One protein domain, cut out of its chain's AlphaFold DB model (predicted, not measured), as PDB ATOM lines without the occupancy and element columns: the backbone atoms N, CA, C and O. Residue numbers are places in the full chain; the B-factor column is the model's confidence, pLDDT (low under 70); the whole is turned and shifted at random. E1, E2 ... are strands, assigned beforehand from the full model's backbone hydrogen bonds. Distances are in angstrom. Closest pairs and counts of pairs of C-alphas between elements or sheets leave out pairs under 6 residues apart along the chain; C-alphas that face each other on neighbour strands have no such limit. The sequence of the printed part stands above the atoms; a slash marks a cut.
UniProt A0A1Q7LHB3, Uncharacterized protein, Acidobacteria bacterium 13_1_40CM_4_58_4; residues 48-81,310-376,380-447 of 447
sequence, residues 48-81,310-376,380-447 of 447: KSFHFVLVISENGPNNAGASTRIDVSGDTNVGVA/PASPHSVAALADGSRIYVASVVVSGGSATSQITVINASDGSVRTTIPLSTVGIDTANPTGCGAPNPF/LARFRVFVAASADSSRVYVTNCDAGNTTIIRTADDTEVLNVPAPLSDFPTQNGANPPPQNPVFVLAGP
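AT A GLANCE: This is residues 48 to 81, 310 to 376 and 380 to 447 of the 447 residues of an uncharacterized protein of Acidobacteria bacterium 13_1_40CM_4_58_4 (UniProt A0A1Q7LHB3). Three small, strongly twisted sheets of four strands each are stacked as layers, with E8 to E11 in the middle, E4 to E7 over one of its faces and E3, E2, E1 and E12 over the other. The layers fan apart: edge strands E4, E8 and E12 lie close together in a row, while E7, E11 and E3 at the other edges are farther from one another. The printed part has 169 residues with no named helix and twelve named strands, E1 to E12 in order; each sheet is antiparallel and the class is all strand. It is compact, with a radius of gyration of the C-alphas of 15.6 A, and spans 50 by 37 by 29 A.

HOW THE PARTS SIT: One sheet runs E8, residues 385 to 389, E9, 395 to 400, E10, 405 to 410, and E11, 415 to 421. It is a meander, each strand the antiparallel neighbour of the one before; N 397 and O 388 are 2.8 A apart, N 407 and O 398 2.8 A, and N 408 and O 418 2.8 A. It is face to face with a second meander, E4, 312 to 318, E5, 324 to 333, E6, 336 to 345, and E7, 351 to 356, the facing parts 9.7 A centre to centre. There N 326 and O 317 are 2.8 A apart, N 331 and O 338 2.8 A, and N 341 and O 355 2.9 A. The closest C-alphas of E4 and E8 are those of Ala 317 and Ala 388, 5.2 A. The third sheet has the order E3, 76 to 81, E2, 64 to 71, E1, 52 to 58, and E12, 439 to 445; E1, E2 and E3 form a meander. N 69 and O 79 are 2.8 A apart, N 55 and O 68 2.9 A, and N 56 and O 442 2.8 A. It is face to face with the first sheet, the parts that face each other 9.0 A centre to centre, and the three make a stack of sheets, face to face in turn. The closest C-alphas of E8 and E12 are those of Ala 388 and Leu 444, 5.6 A. E4 and E12 are apart.

IN THESE COORDINATES: E1 begins at C-alpha 52 (-36.611, 72.692, 130.617). The longest strands by residues are E5, 28.5 A, and E6, 29.4 A, which ends at C-alpha 345 (-32.109, 96.920, 130.155). E12 ends at C-alpha 445 (-35.242, 77.007, 134.659).

THE WHOLE: The C-alphas farthest apart, of Asp 348 and Asn 431, are 52.5 A apart. Cuts leave gaps of 35.6 A from C-alpha 81 to 310 and 9.1 A from 376 to 380. The link E11 to E12 is long. Confidence is under 70 in 37 residues, among them 359 to 376 and 427 to 435.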
ATOM      1  N   LYS A  48     -28.919  72.050 120.973       44.88
ATOM      2  CA  LYS A  48     -28.240  72.788 122.026       44.88
ATOM      3  C   LYS A  48     -29.023  72.624 123.320       44.88
ATOM      4  O   LYS A  48     -29.821  73.482 123.654       44.88
ATOM      5  N   SER A  49     -28.736  71.514 123.996       47.19
ATOM      6  CA  SER A  49     -29.103  71.170 125.367       47.19
ATOM      7  C   SER A  49     -30.604  71.266 125.640       47.19
ATOM      8  O   SER A  49     -31.208  72.326 125.588       47.19
ATOM      9  N   PHE A  50     -31.235  70.133 125.941       51.31
ATOM     10  CA  PHE A  50     -32.616  70.115 126.414       51.31
ATOM     11  C   PHE A  50     -32.743  71.000 127.661       51.31
ATOM     12  O   PHE A  50     -32.459  70.532 128.751       51.31
ATOM     13  N   HIS A  51     -33.162  72.252 127.484       80.62
ATOM     14  CA  HIS A  51     -33.433  73.189 128.558       80.62
ATOM     15  C   HIS A  51     -34.918  73.097 128.894       80.62
ATOM     16  O   HIS A  51     -35.779  73.298 128.033       80.62
ATOM     17  N   PHE A  52     -35.233  72.773 130.143       89.25
ATOM     18  CA  PHE A  52     -36.611  72.692 130.617       89.25
ATOM     19  C   PHE A  52     -36.886  73.744 131.681       89.25
ATOM     20  O   PHE A  52     -35.991  74.245 132.355       89.25
ATOM     21  N   VAL A  53     -38.158  74.039 131.878       93.69
ATOM     22  CA  VAL A  53     -38.642  74.837 132.994       93.69
ATOM     23  C   VAL A  53     -39.512  73.975 133.876       93.69
ATOM     24  O   VAL A  53     -40.315  73.178 133.391       93.69
ATOM     25  N   LEU A  54     -39.330  74.122 135.182       94.94
ATOM     26  CA  LEU A  54     -40.140  73.453 136.176       94.94
ATOM     27  C   LEU A  54     -41.014  74.461 136.899       94.94
ATOM     28  O   LEU A  54     -40.510  75.416 137.483       94.94
ATOM     29  N   VAL A  55     -42.313  74.198 136.896       96.19
ATOM     30  CA  VAL A  55     -43.325  74.973 137.605       96.19
ATOM     31  C   VAL A  55     -43.881  74.129 138.740       96.19
ATOM     32  O   VAL A  55     -44.280  72.986 138.525       96.19
ATOM     33  N   ILE A  56     -43.915  74.689 139.943       95.00
ATOM     34  CA  ILE A  56     -44.541  74.074 141.112       95.00
ATOM     35  C   ILE A  56     -45.898  74.717 141.331       95.00
ATOM     36  O   ILE A  56     -45.990  75.944 141.424       95.00
ATOM     37  N   SER A  57     -46.923  73.877 141.429       92.69
ATOM     38  CA  SER A  57     -48.298  74.295 141.647       92.69
ATOM     39  C   SER A  57     -48.863  73.674 142.917       92.69
ATOM     40  O   SER A  57     -48.800  72.458 143.102       92.69
ATOM     41  N   GLU A  58     -49.435  74.504 143.779       88.44
ATOM     42  CA  GLU A  58     -50.184  74.048 144.947       88.44
ATOM     43  C   GLU A  58     -51.634  73.710 144.581       88.44
ATOM     44  O   GLU A  58     -52.181  74.185 143.584       88.44
ATOM     45  N   ASN A  59     -52.256  72.867 145.402       86.69
ATOM     46  CA  ASN A  59     -53.612  72.363 145.195       86.69
ATOM     47  C   ASN A  59     -54.427  72.475 146.498       86.69
ATOM     48  O   ASN A  59     -55.159  71.570 146.907       86.69
ATOM     49  N   GLY A  60     -54.234  73.603 147.188       77.81
ATOM     50  CA  GLY A  60     -54.718  73.854 148.541       77.81
ATOM     51  C   GLY A  60     -54.241  72.825 149.582       77.81
ATOM     52  O   GLY A  60     -53.292  72.081 149.335       77.81
ATOM     53  N   PRO A  61     -54.850  72.794 150.784       78.12
ATOM     54  CA  PRO A  61     -54.236  72.129 151.934       78.12
ATOM     55  C   PRO A  61     -54.383  70.604 151.955       78.12
ATOM     56  O   PRO A  61     -53.607  69.932 152.627       78.12
ATOM     57  N   ASN A  62     -55.378  70.057 151.251       82.50
ATOM     58  CA  ASN A  62     -55.767  68.648 151.374       82.50
ATOM     59  C   ASN A  62     -55.485  67.816 150.120       82.50
ATOM     60  O   ASN A  62     -55.684  66.604 150.154       82.50
ATOM     61  N   ASN A  63     -55.056  68.442 149.022       87.38
ATOM     62  CA  ASN A  63     -54.790  67.741 147.773       87.38
ATOM     63  C   ASN A  63     -53.316  67.867 147.400       87.38
ATOM     64  O   ASN A  63     -52.673  68.893 147.636       87.38
ATOM     65  N   ALA A  64     -52.795  66.808 146.788       91.88
ATOM     66  CA  ALA A  64     -51.451  66.788 146.242       91.88
ATOM     67  C   ALA A  64     -51.287  67.882 145.182       91.88
ATOM     68  O   ALA A  64     -52.145  68.055 144.308       91.88
ATOM     69  N   GLY A  65     -50.185  68.623 145.267       92.81
ATOM     70  CA  GLY A  65     -49.814  69.582 144.239       92.81
ATOM     71  C   GLY A  65     -49.165  68.911 143.033       92.81
ATOM     72  O   GLY A  65     -49.028  67.685 142.949       92.81
ATOM     73  N   ALA A  66     -48.722  69.736 142.095       94.44
ATOM     74  CA  ALA A  66     -48.102  69.274 140.869       94.44
ATOM     75  C   ALA A  66     -46.771  69.962 140.591       94.44
ATOM     76  O   ALA A  66     -46.508  71.098 140.981       94.44
ATOM     77  N   SER A  67     -45.941  69.257 139.837       95.44
ATOM     78  CA  SER A  67     -44.710  69.769 139.270       95.44
ATOM     79  C   SER A  67     -44.774  69.604 137.754       95.44
ATOM     80  O   SER A  67     -44.735  68.489 137.235       95.44
ATOM     81  N   THR A  68     -44.964  70.714 137.044       94.94
ATOM     82  CA  THR A  68     -45.138  70.753 135.588       94.94
ATOM     83  C   THR A  68     -43.811  71.048 134.908       94.94
ATOM     84  O   THR A  68     -43.149  72.030 135.239       94.94
ATOM     85  N   ARG A  69     -43.437  70.219 133.934       92.88
ATOM     86  CA  ARG A  69     -42.244  70.387 133.104       92.88
ATOM     87  C   ARG A  69     -42.637  70.995 131.764       92.88
ATOM     88  O   ARG A  69     -43.438  70.418 131.030       92.88
ATOM     89  N   ILE A  70     -42.036  72.127 131.429       92.25
ATOM     90  CA  ILE A  70     -42.201  72.809 130.146       92.25
ATOM     91  C   ILE A  70     -40.891  72.675 129.370       92.25
ATOM     92  O   ILE A  70     -39.829  72.999 129.892       92.25
ATOM     93  N   ASP A  71     -40.953  72.174 128.142       90.75
ATOM     94  CA  ASP A  71     -39.825  72.206 127.215       90.75
ATOM     95  C   ASP A  71     -39.699  73.612 126.622       90.75
ATOM     96  O   ASP A  71     -40.664  74.134 126.057       90.75
ATOM     97  N   VAL A  72     -38.516  74.220 126.758       90.00
ATOM     98  CA  VAL A  72     -38.258  75.587 126.276       90.00
ATOM     99  C   VAL A  72     -38.337  75.652 124.758       90.00
ATOM    100  O   VAL A  72     -38.822  76.626 124.190       90.00
ATOM    101  N   SER A  73     -37.895  74.591 124.094       86.00
ATOM    102  CA  SER A  73     -37.775  74.561 122.645       86.00
ATOM    103  C   SER A  73     -39.123  74.552 121.926       86.00
ATOM    104  O   SER A  73     -39.301  75.235 120.915       86.00
ATOM    105  N   GLY A  74     -40.069  73.765 122.437       85.81
ATOM    106  CA  GLY A  74     -41.426  73.679 121.909       85.81
ATOM    107  C   GLY A  74     -42.431  74.624 122.568       85.81
ATOM    108  O   GLY A  74     -43.570  74.664 122.112       85.81
ATOM    109  N   ASP A  75     -42.062  75.331 123.644       87.75
ATOM    110  CA  ASP A  75     -43.004  76.041 124.523       87.75
ATOM    111  C   ASP A  75     -44.157  75.117 124.991       87.75
ATOM    112  O   ASP A  75     -45.311  75.527 125.115       87.75
ATOM    113  N   THR A  76     -43.860  73.831 125.223       88.12
ATOM    114  CA  THR A  76     -44.878  72.796 125.480       88.12
ATOM    115  C   THR A  76     -44.755  72.182 126.864       88.12
ATOM    116  O   THR A  76     -43.658  71.906 127.345       88.12
ATOM    117  N   ASN A  77     -45.895  71.905 127.503       90.44
ATOM    118  CA  ASN A  77     -45.925  71.017 128.663       90.44
ATOM    119  C   ASN A  77     -45.597  69.590 128.200       90.44
ATOM    120  O   ASN A  77     -46.304  69.016 127.373       90.44
ATOM    121  N   VAL A  78     -44.522  69.032 128.746       89.44
ATOM    122  CA  VAL A  78     -43.978  67.715 128.386       89.44
ATOM    123  C   VAL A  78     -44.108  66.691 129.514       89.44
ATOM    124  O   VAL A  78     -43.637  65.560 129.379       89.44
ATOM    125  N   GLY A  79     -44.721  67.067 130.637       89.12
ATOM    126  CA  GLY A  79     -44.979  66.157 131.743       89.12
ATOM    127  C   GLY A  79     -45.430  66.868 133.008       89.12
ATOM    128  O   GLY A  79     -45.015  67.987 133.301       89.12
ATOM    129  N   VAL A  80     -46.249  66.173 133.791       93.12
ATOM    130  CA  VAL A  80     -46.703  66.618 135.107       93.12
ATOM    131  C   VAL A  80     -46.428  65.496 136.101       93.12
ATOM    132  O   VAL A  80     -46.845  64.361 135.875       93.12
ATOM    133  N   ALA A  81     -45.712  65.812 137.176       94.56
ATOM    134  CA  ALA A  81     -45.513  64.929 138.317       94.56
ATOM    135  C   ALA A  81     -46.467  65.329 139.444       94.56
ATOM    136  O   ALA A  81     -46.512  66.504 139.817       94.56
ATOM    137  N   PRO A 310     -44.095 100.073 137.727       92.19
ATOM    138  CA  PRO A 310     -45.472 100.568 137.830       92.19
ATOM    139  C   PRO A 310     -46.331  99.850 138.886       92.19
ATOM    140  O   PRO A 310     -47.470 100.249 139.114       92.19
ATOM    141  N   ALA A 311     -45.828  98.770 139.484       90.06
ATOM    142  CA  ALA A 311     -46.549  97.892 140.404       90.06
ATOM    143  C   ALA A 311     -45.581  97.268 141.416       90.06
ATOM    144  O   ALA A 311     -44.377  97.302 141.183       90.06
ATOM    145  N   SER A 312     -46.099  96.653 142.483       91.12
ATOM    146  CA  SER A 312     -45.301  96.057 143.565       91.12
ATOM    147  C   SER A 312     -44.430  94.900 143.046       91.12
ATOM    148  O   SER A 312     -44.985  93.838 142.737       91.12
ATOM    149  N   PRO A 313     -43.091  95.052 142.930       94.38
ATOM    150  CA  PRO A 313     -42.225  94.010 142.379       94.38
ATOM    151  C   PRO A 313     -41.971  92.900 143.396       94.38
ATOM    152  O   PRO A 313     -41.601  93.177 144.533       94.38
ATOM    153  N   HIS A 314     -42.146  91.639 143.004       91.44
ATOM    154  CA  HIS A 314     -42.025  90.488 143.906       91.44
ATOM    155  C   HIS A 314     -40.868  89.546 143.564       91.44
ATOM    156  O   HIS A 314     -40.312  88.933 144.470       91.44
ATOM    157  N   SER A 315     -40.524  89.418 142.284       95.12
ATOM    158  CA  SER A 315     -39.456  88.539 141.806       95.12
ATOM    159  C   SER A 315     -38.792  89.152 140.572       95.12
ATOM    160  O   SER A 315     -39.410  89.932 139.842       95.12
ATOM    161  N   VAL A 316     -37.525  88.817 140.348       98.00
ATOM    162  CA  VAL A 316     -36.743  89.277 139.198       98.00
ATOM    163  C   VAL A 316     -35.921  88.126 138.633       98.00
ATOM    164  O   VAL A 316     -35.317  87.366 139.386       98.00
ATOM    165  N   ALA A 317     -35.869  88.027 137.306       98.12
ATOM    166  CA  ALA A 317     -34.990  87.121 136.575       98.12
ATOM    167  C   ALA A 317     -34.052  87.924 135.671       98.12
ATOM    168  O   ALA A 317     -34.472  88.905 135.057       98.12
ATOM    169  N   ALA A 318     -32.798  87.494 135.565       98.12
ATOM    170  CA  ALA A 318     -31.835  88.019 134.605       98.12
ATOM    171  C   ALA A 318     -31.665  87.018 133.460       98.12
ATOM    172  O   ALA A 318     -31.604  85.811 133.703       98.12
ATOM    173  N   LEU A 319     -31.593  87.509 132.222       97.00
ATOM    174  CA  LEU A 319     -31.243  86.660 131.083       97.00
ATOM    175  C   LEU A 319     -29.799  86.162 131.215       97.00
ATOM    176  O   LEU A 319     -28.950  86.847 131.777       97.00
ATOM    177  N   ALA A 320     -29.488  84.985 130.674       93.81
ATOM    178  CA  ALA A 320     -28.132  84.433 130.725       93.81
ATOM    179  C   ALA A 320     -27.139  85.209 129.837       93.81
ATOM    180  O   ALA A 320     -25.973  85.350 130.205       93.81
ATOM    181  N   ASP A 321     -27.611  85.796 128.728       95.31
ATOM    182  CA  ASP A 321     -26.883  86.809 127.937       95.31
ATOM    183  C   ASP A 321     -26.703  88.143 128.709       95.31
ATOM    184  O   ASP A 321     -25.934  89.042 128.342       95.31
ATOM    185  N   GLY A 322     -27.449  88.254 129.810       96.50
ATOM    186  CA  GLY A 322     -27.660  89.372 130.707       96.50
ATOM    187  C   GLY A 322     -28.102  90.668 130.046       96.50
ATOM    188  O   GLY A 322     -28.083  91.695 130.698       96.50
ATOM    189  N   SER A 323     -28.513  90.675 128.782       97.69
ATOM    190  CA  SER A 323     -29.010  91.867 128.088       97.69
ATOM    191  C   SER A 323     -30.085  92.607 128.896       97.69
ATOM    192  O   SER A 323     -30.088  93.840 128.949       97.69
ATOM    193  N   ARG A 324     -30.968  91.857 129.568       98.19
ATOM    194  CA  ARG A 324     -32.138  92.371 130.283       98.19
ATOM    195  C   ARG A 324     -32.418  91.615 131.573       98.19
ATOM    196  O   ARG A 324     -32.009  90.467 131.752       98.19
ATOM    197  N   ILE A 325     -33.199  92.272 132.422       98.62
ATOM    198  CA  ILE A 325     -33.899  91.663 133.548       98.62
ATOM    199  C   ILE A 325     -35.413  91.813 133.364       98.62
ATOM    200  O   ILE A 325     -35.886  92.785 132.768       98.62
ATOM    201  N   TYR A 326     -36.165  90.857 133.899       98.62
ATOM    202  CA  TYR A 326     -37.623  90.806 133.863       98.62
ATOM    203  C   TYR A 326     -38.135  90.806 135.296       98.62
ATOM    204  O   TYR A 326     -37.768  89.938 136.086       98.62
ATOM    205  N   VAL A 327     -38.959  91.794 135.634       98.44
ATOM    206  CA  VAL A 327     -39.450  92.016 136.997       98.44
ATOM    207  C   VAL A 327     -40.933  91.690 137.062       98.44
ATOM    208  O   VAL A 327     -41.752  92.427 136.508       98.44
ATOM    209  N   ALA A 328     -41.279  90.616 137.768       95.50
ATOM    210  CA  ALA A 328     -42.659  90.226 138.027       95.50
ATOM    211  C   ALA A 328     -43.236  91.054 139.169       95.50
ATOM    212  O   ALA A 328     -42.686  91.092 140.273       95.50
ATOM    213  N   SER A 329     -44.347  91.728 138.888       92.38
ATOM    214  CA  SER A 329     -45.009  92.638 139.817       92.38
ATOM    215  C   SER A 329     -46.501  92.343 139.902       92.38
ATOM    216  O   SER A 329     -47.095  91.882 138.928       92.38
ATOM    217  N   VAL A 330     -47.102  92.652 141.051       84.62
ATOM    218  CA  VAL A 330     -48.543  92.503 141.290       84.62
ATOM    219  C   VAL A 330     -49.157  93.859 141.615       84.62
ATOM    220  O   VAL A 330     -48.596  94.651 142.372       84.62
ATOM    221  N   VAL A 331     -50.340  94.113 141.069       78.31
ATOM    222  CA  VAL A 331     -51.239  95.187 141.485       78.31
ATOM    223  C   VAL A 331     -52.440  94.538 142.151       78.31
ATOM    224  O   VAL A 331     -53.121  93.727 141.536       78.31
ATOM    225  N   VAL A 332     -52.722  94.909 143.400       72.62
ATOM    226  CA  VAL A 332     -53.962  94.514 144.077       72.62
ATOM    227  C   VAL A 332     -54.856  95.742 144.170       72.62
ATOM    228  O   VAL A 332     -54.511  96.712 144.840       72.62
ATOM    229  N   SER A 333     -55.994  95.720 143.478       69.38
ATOM    230  CA  SER A 333     -56.962  96.820 143.468       69.38
ATOM    231  C   SER A 333     -58.388  96.280 143.469       69.38
ATOM    232  O   SER A 333     -58.720  95.394 142.685       69.38
ATOM    233  N   GLY A 334     -59.237  96.794 144.366       62.00
ATOM    234  CA  GLY A 334     -60.670  96.476 144.391       62.00
ATOM    235  C   GLY A 334     -61.012  94.986 144.534       62.00
ATOM    236  O   GLY A 334     -62.031  94.557 144.007       62.00
ATOM    237  N   GLY A 335     -60.160  94.191 145.196       63.81
ATOM    238  CA  GLY A 335     -60.340  92.736 145.317       63.81
ATOM    239  C   GLY A 335     -59.881  91.928 144.094       63.81
ATOM    240  O   GLY A 335     -60.126  90.733 144.039       63.81
ATOM    241  N   SER A 336     -59.204  92.551 143.127       68.06
ATOM    242  CA  SER A 336     -58.592  91.884 141.974       68.06
ATOM    243  C   SER A 336     -57.066  92.002 142.024       68.06
ATOM    244  O   SER A 336     -56.542  93.039 142.443       68.06
ATOM    245  N   ALA A 337     -56.362  90.947 141.609       72.31
ATOM    246  CA  ALA A 337     -54.915  90.932 141.445       72.31
ATOM    247  C   ALA A 337     -54.610  90.890 139.952       72.31
ATOM    248  O   ALA A 337     -55.050  89.992 139.233       72.31
ATOM    249  N   THR A 338     -53.840  91.861 139.480       79.94
ATOM    250  CA  THR A 338     -53.275  91.823 138.136       79.94
ATOM    251  C   THR A 338     -51.768  91.700 138.233       79.94
ATOM    252  O   THR A 338     -51.124  92.304 139.091       79.94
ATOM    253  N   SER A 339     -51.208  90.883 137.355       86.88
ATOM    254  CA  SER A 339     -49.774  90.634 137.290       86.88
ATOM    255  C   SER A 339     -49.211  91.326 136.059       86.88
ATOM    256  O   SER A 339     -49.881  91.436 135.034       86.88
ATOM    257  N   GLN A 340     -47.980  91.811 136.146       92.00
ATOM    258  CA  GLN A 340     -47.293  92.435 135.019       92.00
ATOM    259  C   GLN A 340     -45.790  92.191 135.085       92.00
ATOM    260  O   GLN A 340     -45.231  91.939 136.156       92.00
ATOM    261  N   ILE A 341     -45.132  92.326 133.939       96.62
ATOM    262  CA  ILE A 341     -43.687  92.180 133.802       96.62
ATOM    263  C   ILE A 341     -43.089  93.479 133.302       96.62
ATOM    264  O   ILE A 341     -43.441  93.950 132.227       96.62
ATOM    265  N   THR A 342     -42.165  94.053 134.066       98.25
ATOM    266  CA  THR A 342     -41.360  95.186 133.592       98.25
ATOM    267  C   THR A 342     -40.044  94.656 133.041       98.25
ATOM    268  O   THR A 342     -39.295  93.991 133.760       98.25
ATOM    269  N   VAL A 343     -39.769  94.937 131.769       98.62
ATOM    270  CA  VAL A 343     -38.516  94.579 131.098       98.62
ATOM    271  C   VAL A 343     -37.554  95.747 131.225       98.62
ATOM    272  O   VAL A 343     -37.870  96.868 130.820       98.62
ATOM    273  N   ILE A 344     -36.376  95.494 131.783       98.81
ATOM    274  CA  ILE A 344     -35.380  96.521 132.082       98.81
ATOM    275  C   ILE A 344     -34.066  96.141 131.404       98.81
ATOM    276  O   ILE A 344     -33.604  95.002 131.513       98.81
ATOM    277  N   ASN A 345     -33.443  97.097 130.715       98.50
ATOM    278  CA  ASN A 345     -32.109  96.920 130.155       98.50
ATOM    279  C   ASN A 345     -31.105  96.778 131.295       98.50
ATOM    280  O   ASN A 345     -30.959  97.657 132.145       98.50
ATOM    281  N   ALA A 346     -30.382  95.664 131.316       97.94
ATOM    282  CA  ALA A 346     -29.487  95.386 132.424       97.94
ATOM    283  C   ALA A 346     -28.259  96.299 132.418       97.94
ATOM    284  O   ALA A 346     -27.634  96.451 133.458       97.94
ATOM    285  N   SER A 347     -27.875  96.881 131.277       96.94
ATOM    286  CA  SER A 347     -26.705  97.760 131.163       96.94
ATOM    287  C   SER A 347     -26.856  99.047 131.970       96.94
ATOM    288  O   SER A 347     -25.910  99.426 132.657       96.94
ATOM    289  N   ASP A 348     -28.030  99.674 131.911       96.88
ATOM    290  CA  ASP A 348     -28.262 101.044 132.385       96.88
ATOM    291  C   ASP A 348     -29.519 101.219 133.252       96.88
ATOM    292  O   ASP A 348     -29.754 102.309 133.770       96.88
ATOM    293  N   GLY A 349     -30.325 100.170 133.437       98.00
ATOM    294  CA  GLY A 349     -31.547 100.234 134.235       98.00
ATOM    295  C   GLY A 349     -32.721 100.923 133.534       98.00
ATOM    296  O   GLY A 349     -33.745 101.166 134.171       98.00
ATOM    297  N   SER A 350     -32.619 101.238 132.240       98.38
ATOM    298  CA  SER A 350     -33.730 101.837 131.497       98.38
ATOM    299  C   SER A 350     -34.873 100.835 131.294       98.38
ATOM    300  O   SER A 350     -34.662  99.683 130.905       98.38
ATOM    301  N   VAL A 351     -36.107 101.275 131.560       98.56
ATOM    302  CA  VAL A 351     -37.312 100.477 131.300       98.56
ATOM    303  C   VAL A 351     -37.544 100.415 129.795       98.56
ATOM    304  O   VAL A 351     -37.677 101.446 129.136       98.56
ATOM    305  N   ARG A 352     -37.606  99.200 129.254       97.56
ATOM    306  CA  ARG A 352     -37.853  98.940 127.834       97.56
ATOM    307  C   ARG A 352     -39.342  98.859 127.530       97.56
ATOM    308  O   ARG A 352     -39.811  99.478 126.583       97.56
ATOM    309  N   THR A 353     -40.072  98.074 128.316       97.56
ATOM    310  CA  THR A 353     -41.520  97.894 128.174       97.56
ATOM    311  C   THR A 353     -42.118  97.314 129.453       97.56
ATOM    312  O   THR A 353     -41.401  96.745 130.281       97.56
ATOM    313  N   THR A 354     -43.437  97.425 129.584       96.19
ATOM    314  CA  THR A 354     -44.226  96.728 130.600       96.19
ATOM    315  C   THR A 354     -45.264  95.865 129.898       96.19
ATOM    316  O   THR A 354     -46.061  96.366 129.108       96.19
ATOM    317  N   ILE A 355     -45.259  94.573 130.205       94.75
ATOM    318  CA  ILE A 355     -46.150  93.568 129.633       94.75
ATOM    319  C   ILE A 355     -47.233  93.266 130.678       94.75
ATOM    320  O   ILE A 355     -46.907  92.708 131.731       94.75
ATOM    321  N   PRO A 356     -48.502  93.652 130.453       91.19
ATOM    322  CA  PRO A 356     -49.595  93.217 131.313       91.19
ATOM    323  C   PRO A 356     -49.815  91.715 131.114       91.19
ATOM    324  O   PRO A 356     -49.831  91.248 129.979       91.19
ATOM    325  N   LEU A 357     -49.985  90.969 132.203       87.50
ATOM    326  CA  LEU A 357     -50.344  89.555 132.136       87.50
ATOM    327  C   LEU A 357     -51.851  89.384 132.309       87.50
ATOM    328  O   LEU A 357     -52.558  90.289 132.766       87.50
ATOM    329  N   SER A 358     -52.328  88.188 131.974       73.00
ATOM    330  CA  SER A 358     -53.725  87.798 132.158       73.00
ATOM    331  C   SER A 358     -54.228  88.141 133.567       73.00
ATOM    332  O   SER A 358     -53.627  87.773 134.578       73.00
ATOM    333  N   THR A 359     -55.346  88.866 133.615       64.31
ATOM    334  CA  THR A 359     -56.011  89.299 134.845       64.31
ATOM    335  C   THR A 359     -56.988  88.235 135.313       64.31
ATOM    336  O   THR A 359     -57.809  87.781 134.513       64.31
ATOM    337  N   VAL A 360     -56.974  87.900 136.599       56.84
ATOM    338  CA  VAL A 360     -57.986  87.019 137.190       56.84
ATOM    339  C   VAL A 360     -58.538  87.683 138.445       56.84
ATOM    340  O   VAL A 360     -57.795  88.258 139.238       56.84
ATOM    341  N   GLY A 361     -59.867  87.678 138.584       54.84
ATOM    342  CA  GLY A 361     -60.505  88.147 139.811       54.84
ATOM    343  C   GLY A 361     -60.085  87.242 140.962       54.84
ATOM    344  O   GLY A 361     -60.153  86.024 140.827       54.84
ATOM    345  N   ILE A 362     -59.635  87.817 142.079       53.78
ATOM    346  CA  ILE A 362     -59.282  87.018 143.254       53.78
ATOM    347  C   ILE A 362     -60.593  86.452 143.791       53.78
ATOM    348  O   ILE A 362     -61.480  87.216 144.180       53.78
ATOM    349  N   ASP A 363     -60.722  85.129 143.832       49.50
ATOM    350  CA  ASP A 363     -61.802  84.515 144.592       49.50
ATOM    351  C   ASP A 363     -61.510  84.711 146.087       49.50
ATOM    352  O   ASP A 363     -60.804  83.939 146.734       49.50
ATOM    353  N   THR A 364     -62.030  85.805 146.644       48.25
ATOM    354  CA  THR A 364     -61.926  86.100 148.076       48.25
ATOM    355  C   THR A 364     -62.800  85.180 148.932       48.25
ATOM    356  O   THR A 364     -62.670  85.208 150.154       48.25
ATOM    357  N   ALA A 365     -63.714  84.410 148.326       43.50
ATOM    358  CA  ALA A 365     -64.630  83.507 149.018       43.50
ATOM    359  C   ALA A 365     -64.089  82.067 149.106       43.50
ATOM    360  O   ALA A 365     -64.365  81.390 150.094       43.50
ATOM    361  N   ASN A 366     -63.288  81.622 148.132       48.03
ATOM    362  CA  ASN A 366     -62.539  80.360 148.147       48.03
ATOM    363  C   ASN A 366     -61.084  80.594 147.701       48.03
ATOM    364  O   ASN A 366     -60.751  80.360 146.538       48.03
ATOM    365  N   PRO A 367     -60.184  81.033 148.600       52.12
ATOM    366  CA  PRO A 367     -58.779  81.184 148.251       52.12
ATOM    367  C   PRO A 367     -58.195  79.803 147.928       52.12
ATOM    368  O   PRO A 367     -57.975  78.995 148.828       52.12
ATOM    369  N   THR A 368     -57.933  79.517 146.652       51.03
ATOM    370  CA  THR A 368     -57.366  78.229 146.214       51.03
ATOM    371  C   THR A 368     -55.906  78.011 146.632       51.03
ATOM    372  O   THR A 368     -55.388  76.913 146.472       51.03
ATOM    373  N   GLY A 369     -55.273  78.981 147.301       55.09
ATOM    374  CA  GLY A 369     -53.963  78.803 147.948       55.09
ATOM    375  C   GLY A 369     -53.110  80.074 147.981       55.09
ATOM    376  O   GLY A 369     -52.316  80.275 148.899       55.09
ATOM    377  N   CYS A 370     -53.383  81.020 147.077       65.44
ATOM    378  CA  CYS A 370     -52.652  82.282 146.928       65.44
ATOM    379  C   CYS A 370     -53.018  83.322 147.999       65.44
ATOM    380  O   CYS A 370     -53.405  84.450 147.681       65.44
ATOM    381  N   GLY A 371     -52.951  82.960 149.283       57.34
ATOM    382  CA  GLY A 371     -53.255  83.860 150.397       57.34
ATOM    383  C   GLY A 371     -52.433  85.161 150.369       57.34
ATOM    384  O   GLY A 371     -51.675  85.452 149.437       57.34
ATOM    385  N   ALA A 372     -52.638  86.050 151.342       55.47
ATOM    386  CA  ALA A 372     -51.885  87.308 151.370       55.47
ATOM    387  C   ALA A 372     -50.367  87.018 151.336       55.47
ATOM    388  O   ALA A 372     -49.934  86.119 152.060       55.47
ATOM    389  N   PRO A 373     -49.561  87.738 150.525       53.44
ATOM    390  CA  PRO A 373     -48.118  87.525 150.491       53.44
ATOM    391  C   PRO A 373     -47.558  87.704 151.902       53.44
ATOM    392  O   PRO A 373     -47.617  88.800 152.460       53.44
ATOM    393  N   ASN A 374     -47.048  86.632 152.501       55.00
ATOM    394  CA  ASN A 374     -46.458  86.686 153.828       55.00
ATOM    395  C   ASN A 374     -45.225  85.775 153.868       55.00
ATOM    396  O   ASN A 374     -45.373  84.555 153.826       55.00
ATOM    397  N   PRO A 375     -44.008  86.338 153.994       49.28
ATOM    398  CA  PRO A 375     -42.782  85.545 154.041       49.28
ATOM    399  C   PRO A 375     -42.677  84.646 155.288       49.28
ATOM    400  O   PRO A 375     -41.790  83.798 155.335       49.28
ATOM    401  N   PHE A 376     -43.566  84.817 156.273       49.81
ATOM    402  CA  PHE A 376     -43.590  84.090 157.543       49.81
ATOM    403  C   PHE A 376     -44.846  83.220 157.757       49.81
ATOM    404  O   PHE A 376     -44.884  82.493 158.749       49.81
ATOM    405  N   LEU A 380     -48.901  79.270 152.828       59.78
ATOM    406  CA  LEU A 380     -49.196  80.101 151.661       59.78
ATOM    407  C   LEU A 380     -47.988  80.272 150.736       59.78
ATOM    408  O   LEU A 380     -46.843  80.370 151.187       59.78
ATOM    409  N   ALA A 381     -48.273  80.389 149.438       59.50
ATOM    410  CA  ALA A 381     -47.323  80.801 148.415       59.50
ATOM    411  C   ALA A 381     -46.495  82.017 148.866       59.50
ATOM    412  O   ALA A 381     -47.028  83.096 149.151       59.50
ATOM    413  N   ARG A 382     -45.165  81.869 148.887       69.31
ATOM    414  CA  ARG A 382     -44.259  82.945 149.315       69.31
ATOM    415  C   ARG A 382     -44.331  84.166 148.397       69.31
ATOM    416  O   ARG A 382     -44.261  85.303 148.864       69.31
ATOM    417  N   PHE A 383     -44.487  83.922 147.099       76.12
ATOM    418  CA  PHE A 383     -44.722  84.947 146.096       76.12
ATOM    419  C   PHE A 383     -45.929  84.557 145.249       76.12
ATOM    420  O   PHE A 383     -45.999  83.451 144.730       76.12
ATOM    421  N   ARG A 384     -46.863  85.494 145.069       81.31
ATOM    422  CA  ARG A 384     -48.012  85.317 144.161       81.31
ATOM    423  C   ARG A 384     -47.622  85.264 142.685       81.31
ATOM    424  O   ARG A 384     -48.358  84.722 141.869       81.31
ATOM    425  N   VAL A 385     -46.473  85.854 142.361       88.50
ATOM    426  CA  VAL A 385     -45.851  85.799 141.042       88.50
ATOM    427  C   VAL A 385     -44.371  85.522 141.196       88.50
ATOM    428  O   VAL A 385     -43.713  86.107 142.060       88.50
ATOM    429  N   PHE A 386     -43.841  84.650 140.351       93.56
ATOM    430  CA  PHE A 386     -42.421  84.337 140.322       93.56
ATOM    431  C   PHE A 386     -41.949  84.239 138.877       93.56
ATOM    432  O   PHE A 386     -42.726  83.874 137.998       93.56
ATOM    433  N   VAL A 387     -40.697  84.610 138.617       96.75
ATOM    434  CA  VAL A 387     -40.157  84.662 137.257       96.75
ATOM    435  C   VAL A 387     -38.825  83.931 137.161       96.75
ATOM    436  O   VAL A 387     -37.978  84.046 138.044       96.75
ATOM    437  N   ALA A 388     -38.635  83.203 136.064       97.06
ATOM    438  CA  ALA A 388     -37.376  82.563 135.701       97.06
ATOM    439  C   ALA A 388     -37.076  82.791 134.214       97.06
ATOM    440  O   ALA A 388     -37.982  82.816 133.382       97.06
ATOM    441  N   ALA A 389     -35.800  82.948 133.876       96.06
ATOM    442  CA  ALA A 389     -35.329  83.034 132.496       96.06
ATOM    443  C   ALA A 389     -34.763  81.685 132.051       96.06
ATOM    444  O   ALA A 389     -34.104  81.010 132.843       96.06
ATOM    445  N   SER A 390     -34.994  81.301 130.796       94.00
ATOM    446  CA  SER A 390     -34.370  80.110 130.218       94.00
ATOM    447  C   SER A 390     -32.852  80.272 130.118       94.00
ATOM    448  O   SER A 390     -32.327  81.378 129.953       94.00
ATOM    449  N   ALA A 391     -32.131  79.151 130.191       89.62
ATOM    450  CA  ALA A 391     -30.670  79.133 130.145       89.62
ATOM    451  C   ALA A 391     -30.098  79.694 128.827       89.62
ATOM    452  O   ALA A 391     -29.011  80.269 128.813       89.62
ATOM    453  N   ASP A 392     -30.848  79.579 127.730       90.94
ATOM    454  CA  ASP A 392     -30.508  80.104 126.403       90.94
ATOM    455  C   ASP A 392     -30.949  81.567 126.187       90.94
ATOM    456  O   ASP A 392     -30.737  82.130 125.116       90.94
ATOM    457  N   SER A 393     -31.556  82.197 127.199       94.12
ATOM    458  CA  SER A 393     -32.138  83.545 127.134       94.12
ATOM    459  C   SER A 393     -33.255  83.725 126.105       94.12
ATOM    460  O   SER A 393     -33.626  84.865 125.838       94.12
ATOM    461  N   SER A 394     -33.809  82.660 125.516       93.44
ATOM    462  CA  SER A 394     -34.844  82.751 124.477       93.44
ATOM    463  C   SER A 394     -36.253  82.979 125.034       93.44
ATOM    464  O   SER A 394     -37.137  83.463 124.307       93.44
ATOM    465  N   ARG A 395     -36.474  82.639 126.310       95.00
ATOM    466  CA  ARG A 395     -37.768  82.694 126.991       95.00
ATOM    467  C   ARG A 395     -37.652  83.168 128.434       95.00
ATOM    468  O   ARG A 395     -36.645  82.976 129.115       95.00
ATOM    469  N   VAL A 396     -38.740  83.753 128.913       97.00
ATOM    470  CA  VAL A 396     -38.979  84.048 130.326       97.00
ATOM    471  C   VAL A 396     -40.322  83.452 130.721       97.00
ATOM    472  O   VAL A 396     -41.288  83.550 129.971       97.00
ATOM    473  N   TYR A 397     -40.375  82.839 131.895       96.44
ATOM    474  CA  TYR A 397     -41.533  82.125 132.415       96.44
ATOM    475  C   TYR A 397     -41.998  82.803 133.684       96.44
ATOM    476  O   TYR A 397     -41.190  83.060 134.576       96.44
ATOM    477  N   VAL A 398     -43.293  83.080 133.764       95.44
ATOM    478  CA  VAL A 398     -43.890  83.793 134.886       95.44
ATOM    479  C   VAL A 398     -45.028  82.970 135.440       95.44
ATOM    480  O   VAL A 398     -46.035  82.775 134.765       95.44
ATOM    481  N   THR A 399     -44.889  82.496 136.671       92.88
ATOM    482  CA  THR A 399     -45.993  81.840 137.364       92.88
ATOM    483  C   THR A 399     -46.959  82.884 137.877       92.88
ATOM    484  O   THR A 399     -46.553  83.868 138.498       92.88
ATOM    485  N   ASN A 400     -48.241  82.668 137.616       88.75
ATOM    486  CA  ASN A 400     -49.316  83.501 138.112       88.75
ATOM    487  C   ASN A 400     -50.233  82.630 138.969       88.75
ATOM    488  O   ASN A 400     -51.060  81.875 138.454       88.75
ATOM    489  N   CYS A 401     -50.039  82.735 140.283       84.75
ATOM    490  CA  CYS A 401     -50.738  81.927 141.271       84.75
ATOM    491  C   CYS A 401     -52.254  82.115 141.139       84.75
ATOM    492  O   CYS A 401     -52.985  81.141 140.955       84.75
ATOM    493  N   ASP A 402     -52.713  83.371 141.161       79.19
ATOM    494  CA  ASP A 402     -54.134  83.728 141.124       79.19
ATOM    495  C   ASP A 402     -54.782  83.366 139.771       79.19
ATOM    496  O   ASP A 402     -55.961  83.023 139.722       79.19
ATOM    497  N   ALA A 403     -54.015  83.388 138.671       81.25
ATOM    498  CA  ALA A 403     -54.524  83.018 137.347       81.25
ATOM    499  C   ALA A 403     -54.458  81.521 137.018       81.25
ATOM    500  O   ALA A 403     -54.976  81.105 135.979       81.25
ATOM    501  N   GLY A 404     -53.809  80.713 137.860       85.69
ATOM    502  CA  GLY A 404     -53.669  79.277 137.629       85.69
ATOM    503  C   GLY A 404     -52.896  78.939 136.349       85.69
ATOM    504  O   GLY A 404     -53.198  77.946 135.685       85.69
ATOM    505  N   ASN A 405     -51.939  79.780 135.944       89.69
ATOM    506  CA  ASN A 405     -51.177  79.583 134.712       89.69
ATOM    507  C   ASN A 405     -49.712  80.031 134.830       89.69
ATOM    508  O   ASN A 405     -49.296  80.683 135.787       89.69
ATOM    509  N   THR A 406     -48.916  79.623 133.846       93.50
ATOM    510  CA  THR A 406     -47.560  80.124 133.624       93.50
ATOM    511  C   THR A 406     -47.505  80.818 132.275       93.50
ATOM    512  O   THR A 406     -47.733  80.186 131.243       93.50
ATOM    513  N   THR A 407     -47.195  82.109 132.276       94.12
ATOM    514  CA  THR A 407     -47.028  82.894 131.054       94.12
ATOM    515  C   THR A 407     -45.613  82.738 130.511       94.12
ATOM    516  O   THR A 407     -44.638  82.871 131.249       94.12
ATOM    517  N   ILE A 408     -45.502  82.481 129.209       94.75
ATOM    518  CA  ILE A 408     -44.248  82.404 128.463       94.75
ATOM    519  C   ILE A 408     -44.072  83.699 127.672       94.75
ATOM    520  O   ILE A 408     -44.929  84.067 126.867       94.75
ATOM    521  N   ILE A 409     -42.941  84.368 127.866       95.81
ATOM    522  CA  ILE A 409     -42.551  85.590 127.162       95.81
ATOM    523  C   ILE A 409     -41.371  85.275 126.247       95.81
ATOM    524  O   ILE A 409     -40.358  84.730 126.691       95.81
ATOM    525  N   ARG A 410     -41.476  85.648 124.970       95.19
ATOM    526  CA  ARG A 410     -40.361  85.596 124.023       95.19
ATOM    527  C   ARG A 410     -39.480  86.807 124.243       95.19
ATOM    528  O   ARG A 410     -39.923  87.948 124.165       95.19
ATOM    529  N   THR A 411     -38.200  86.560 124.456       96.25
ATOM    530  CA  THR A 411     -37.249  87.636 124.733       96.25
ATOM    531  C   THR A 411     -36.819  88.359 123.457       96.25
ATOM    532  O   THR A 411     -36.382  89.496 123.530       96.25
ATOM    533  N   ALA A 412     -36.936  87.771 122.265       94.75
ATOM    534  CA  ALA A 412     -36.533  88.441 121.021       94.75
ATOM    535  C   ALA A 412     -37.289  89.766 120.775       94.75
ATOM    536  O   ALA A 412     -36.713  90.717 120.250       94.75
ATOM    537  N   ASP A 413     -38.557  89.833 121.184       94.75
ATOM    538  CA  ASP A 413     -39.470  90.955 120.944       94.75
ATOM    539  C   ASP A 413     -40.229  91.424 122.201       94.75
ATOM    540  O   ASP A 413     -40.978  92.393 122.117       94.75
ATOM    541  N   ASP A 414     -40.002  90.798 123.362       96.25
ATOM    542  CA  ASP A 414     -40.690  91.082 124.629       96.25
ATOM    543  C   ASP A 414     -42.212  90.917 124.536       96.25
ATOM    544  O   ASP A 414     -42.981  91.725 125.060       96.25
ATOM    545  N   THR A 415     -42.649  89.854 123.856       93.19
ATOM    546  CA  THR A 415     -44.070  89.541 123.677       93.19
ATOM    547  C   THR A 415     -44.488  88.298 124.448       93.19
ATOM    548  O   THR A 415     -43.745  87.319 124.555       93.19
ATOM    549  N   GLU A 416     -45.708  88.328 124.979       92.00
ATOM    550  CA  GLU A 416     -46.376  87.131 125.481       92.00
ATOM    551  C   GLU A 416     -46.624  86.155 124.321       92.00
ATOM    552  O   GLU A 416     -47.165  86.528 123.279       92.00
ATOM    553  N   VAL A 417     -46.206  84.903 124.500       87.69
ATOM    554  CA  VAL A 417     -46.327  83.837 123.496       87.69
ATOM    555  C   VAL A 417     -47.503  82.932 123.810       87.69
ATOM    556  O   VAL A 417     -48.314  82.632 122.937       87.69
ATOM    557  N   LEU A 418     -47.548  82.444 125.048       87.81
ATOM    558  CA  LEU A 418     -48.440  81.373 125.459       87.81
ATOM    559  C   LEU A 418     -48.682  81.442 126.965       87.81
ATOM    560  O   LEU A 418     -47.764  81.718 127.735       87.81
ATOM    561  N   ASN A 419     -49.897  81.100 127.380       89.06
ATOM    562  CA  ASN A 419     -50.199  80.766 128.766       89.06
ATOM    563  C   ASN A 419     -50.358  79.255 128.881       89.06
ATOM    564  O   ASN A 419     -51.268  78.675 128.289       89.06
ATOM    565  N   VAL A 420     -49.475  78.621 129.647       90.19
ATOM    566  CA  VAL A 420     -49.572  77.200 129.975       90.19
ATOM    567  C   VAL A 420     -50.443  77.077 131.225       90.19
ATOM    568  O   VAL A 420     -50.016  77.525 132.293       90.19
ATOM    569  N   PRO A 421     -51.668  76.529 131.131       88.81
ATOM    570  CA  PRO A 421     -52.513  76.353 132.302       88.81
ATOM    571  C   PRO A 421     -51.871  75.350 133.262       88.81
ATOM    572  O   PRO A 421     -51.255  74.366 132.840       88.81
ATOM    573  N   ALA A 422     -52.034  75.591 134.560       89.12
ATOM    574  CA  ALA A 422     -51.719  74.591 135.563       89.12
ATOM    575  C   ALA A 422     -52.640  73.366 135.396       89.12
ATOM    576  O   ALA A 422     -53.738  73.486 134.838       89.12
ATOM    577  N   PRO A 423     -52.226  72.188 135.890       89.69
ATOM    578  CA  PRO A 423     -53.104  71.026 135.960       89.69
ATOM    579  C   PRO A 423     -54.415  71.361 136.675       89.69
ATOM    580  O   PRO A 423     -54.442  72.219 137.560       89.69
ATOM    581  N   LEU A 424     -55.499  70.679 136.306       85.94
ATOM    582  CA  LEU A 424     -56.764  70.833 137.018       85.94
ATOM    583  C   LEU A 424     -56.617  70.347 138.462       85.94
ATOM    584  O   LEU A 424     -55.876  69.408 138.758       85.94
ATOM    585  N   SER A 425     -57.310  71.032 139.357       79.38
ATOM    586  CA  SER A 425     -57.414  70.673 140.759       79.38
ATOM    587  C   SER A 425     -58.413  69.532 140.968       79.38
ATOM    588  O   SER A 425     -59.371  69.384 140.211       79.38
ATOM    589  N   ASP A 426     -58.227  68.792 142.061       74.56
ATOM    590  CA  ASP A 426     -59.195  67.819 142.579       74.56
ATOM    591  C   ASP A 426     -60.218  68.465 143.543       74.56
ATOM    592  O   ASP A 426     -61.026  67.771 144.163       74.56
ATOM    593  N   PHE A 427     -60.210  69.797 143.697       68.31
ATOM    594  CA  PHE A 427     -61.197  70.512 144.504       68.31
ATOM    595  C   PHE A 427     -62.624  70.282 143.973       68.31
ATOM    596  O   PHE A 427     -62.855  70.372 142.762       68.31
ATOM    597  N   PRO A 428     -63.612  70.039 144.861       62.28
ATOM    598  CA  PRO A 428     -64.989  69.825 144.451       62.28
ATOM    599  C   PRO A 428     -65.522  71.028 143.676       62.28
ATOM    600  O   PRO A 428     -65.490  72.172 144.132       62.28
ATOM    601  N   THR A 429     -66.060  70.739 142.497       59.53
ATOM    602  CA  THR A 429     -66.698  71.716 141.622       59.53
ATOM    603  C   THR A 429     -67.934  72.298 142.295       59.53
ATOM    604  O   THR A 429     -68.852  71.551 142.649       59.53
ATOM    605  N   GLN A 430     -68.022  73.621 142.434       55.59
ATOM    606  CA  GLN A 430     -69.284  74.245 142.828       55.59
ATOM    607  C   GLN A 430     -70.231  74.325 141.624       55.59
ATOM    608  O   GLN A 430     -69.829  74.714 140.529       55.59
ATOM    609  N   ASN A 431     -71.503  73.967 141.827       55.66
ATOM    610  CA  ASN A 431     -72.599  74.196 140.875       55.66
ATOM    611  C   ASN A 431     -72.376  73.646 139.447       55.66
ATOM    612  O   ASN A 431     -72.832  74.246 138.478       55.66
ATOM    613  N   GLY A 432     -71.684  72.509 139.302       54.78
ATOM    614  CA  GLY A 432     -71.451  71.871 137.998       54.78
ATOM    615  C   GLY A 432     -70.417  72.571 137.105       54.78
ATOM    616  O   GLY A 432     -70.361  72.279 135.912       54.78
ATOM    617  N   ALA A 433     -69.613  73.491 137.652       61.81
ATOM    618  CA  ALA A 433     -68.471  74.086 136.956       61.81
ATOM    619  C   ALA A 433     -67.320  73.078 136.773       61.81
ATOM    620  O   ALA A 433     -67.287  72.042 137.428       61.81
ATOM    621  N   ASN A 434     -66.350  73.380 135.906       62.44
ATOM    622  CA  ASN A 434     -65.106  72.604 135.846       62.44
ATOM    623  C   ASN A 434     -64.268  72.829 137.120       62.44
ATOM    624  O   ASN A 434     -64.361  73.912 137.709       62.44
ATOM    625  N   PRO A 435     -63.436  71.855 137.539       69.88
ATOM    626  CA  PRO A 435     -62.514  72.061 138.650       69.88
ATOM    627  C   PRO A 435     -61.583  73.244 138.356       69.88
ATOM    628  O   PRO A 435     -61.182  73.420 137.198       69.88
ATOM    629  N   PRO A 436     -61.242  74.071 139.360       75.62
ATOM    630  CA  PRO A 436     -60.315  75.175 139.147       75.62
ATOM    631  C   PRO A 436     -58.925  74.639 138.761       75.62
ATOM    632  O   PRO A 436     -58.588  73.506 139.108       75.62
ATOM    633  N   PRO A 437     -58.089  75.408 138.049       84.00
ATOM    634  CA  PRO A 437     -56.678  75.066 137.918       84.00
ATOM    635  C   PRO A 437     -55.992  75.091 139.293       84.00
ATOM    636  O   PRO A 437     -56.390  75.839 140.187       84.00
ATOM    637  N   GLN A 438     -54.939  74.292 139.446       88.38
ATOM    638  CA  GLN A 438     -53.975  74.442 140.537       88.38
ATOM    639  C   GLN A 438     -53.270  75.805 140.454       88.38
ATOM    640  O   GLN A 438     -53.309  76.467 139.417       88.38
ATOM    641  N   ASN A 439     -52.586  76.221 141.518       88.00
ATOM    642  CA  ASN A 439     -51.987  77.551 141.610       88.00
ATOM    643  C   ASN A 439     -50.456  77.492 141.456       88.00
ATOM    644  O   ASN A 439     -49.784  76.989 142.350       88.00
ATOM    645  N   PRO A 440     -49.868  77.994 140.354       91.06
ATOM    646  CA  PRO A 440     -48.419  78.064 140.181       91.06
ATOM    647  C   PRO A 440     -47.763  79.057 141.150       91.06
ATOM    648  O   PRO A 440     -47.988  80.263 141.057       91.06
ATOM    649  N   VAL A 441     -46.908  78.566 142.046       89.94
ATOM    650  CA  VAL A 441     -46.288  79.366 143.124       89.94
ATOM    651  C   VAL A 441     -44.792  79.584 142.944       89.94
ATOM    652  O   VAL A 441     -44.223  80.515 143.511       89.94
ATOM    653  N   PHE A 442     -44.135  78.737 142.152       93.94
ATOM    654  CA  PHE A 442     -42.693  78.792 141.959       93.94
ATOM    655  C   PHE A 442     -42.302  78.280 140.577       93.94
ATOM    656  O   PHE A 442     -42.917  77.355 140.048       93.94
ATOM    657  N   VAL A 443     -41.247  78.867 140.014       95.75
ATOM    658  CA  VAL A 443     -40.659  78.430 138.750       95.75
ATOM    659  C   VAL A 443     -39.143  78.495 138.808       95.75
ATOM    660  O   VAL A 443     -38.572  79.445 139.341       95.75
ATOM    661  N   LEU A 444     -38.495  77.489 138.228       94.19
ATOM    662  CA  LEU A 444     -37.056  77.464 137.991       94.19
ATOM    663  C   LEU A 444     -36.783  76.985 136.563       94.19
ATOM    664  O   LEU A 444     -37.512  76.144 136.034       94.19
ATOM    665  N   ALA A 445     -35.723  77.495 135.946       91.50
ATOM    666  CA  ALA A 445     -35.242  77.007 134.659       91.50
ATOM    667  C   ALA A 445     -34.033  76.090 134.870       91.50
ATOM    668  O   ALA A 445     -33.096  76.440 135.590       91.50
ATOM    669  N   GLY A 446     -34.084  74.907 134.266       83.38
ATOM    670  CA  GLY A 446     -32.981  73.961 134.194       83.38
ATOM    671  C   GLY A 446     -32.077  74.209 132.980       83.38
ATOM    672  O   GLY A 446     -32.451  74.949 132.061       83.38
ATOM    673  N   PRO A 447     -30.874  73.604 132.986       74.56
ATOM    674  CA  PRO A 447     -30.062  73.427 131.796       74.56
ATOM    675  C   PRO A 447     -30.651  72.324 130.904       74.56
ATOM    676  O   PRO A 447     -31.757  71.834 131.213       74.56
TER     677      PRO A 447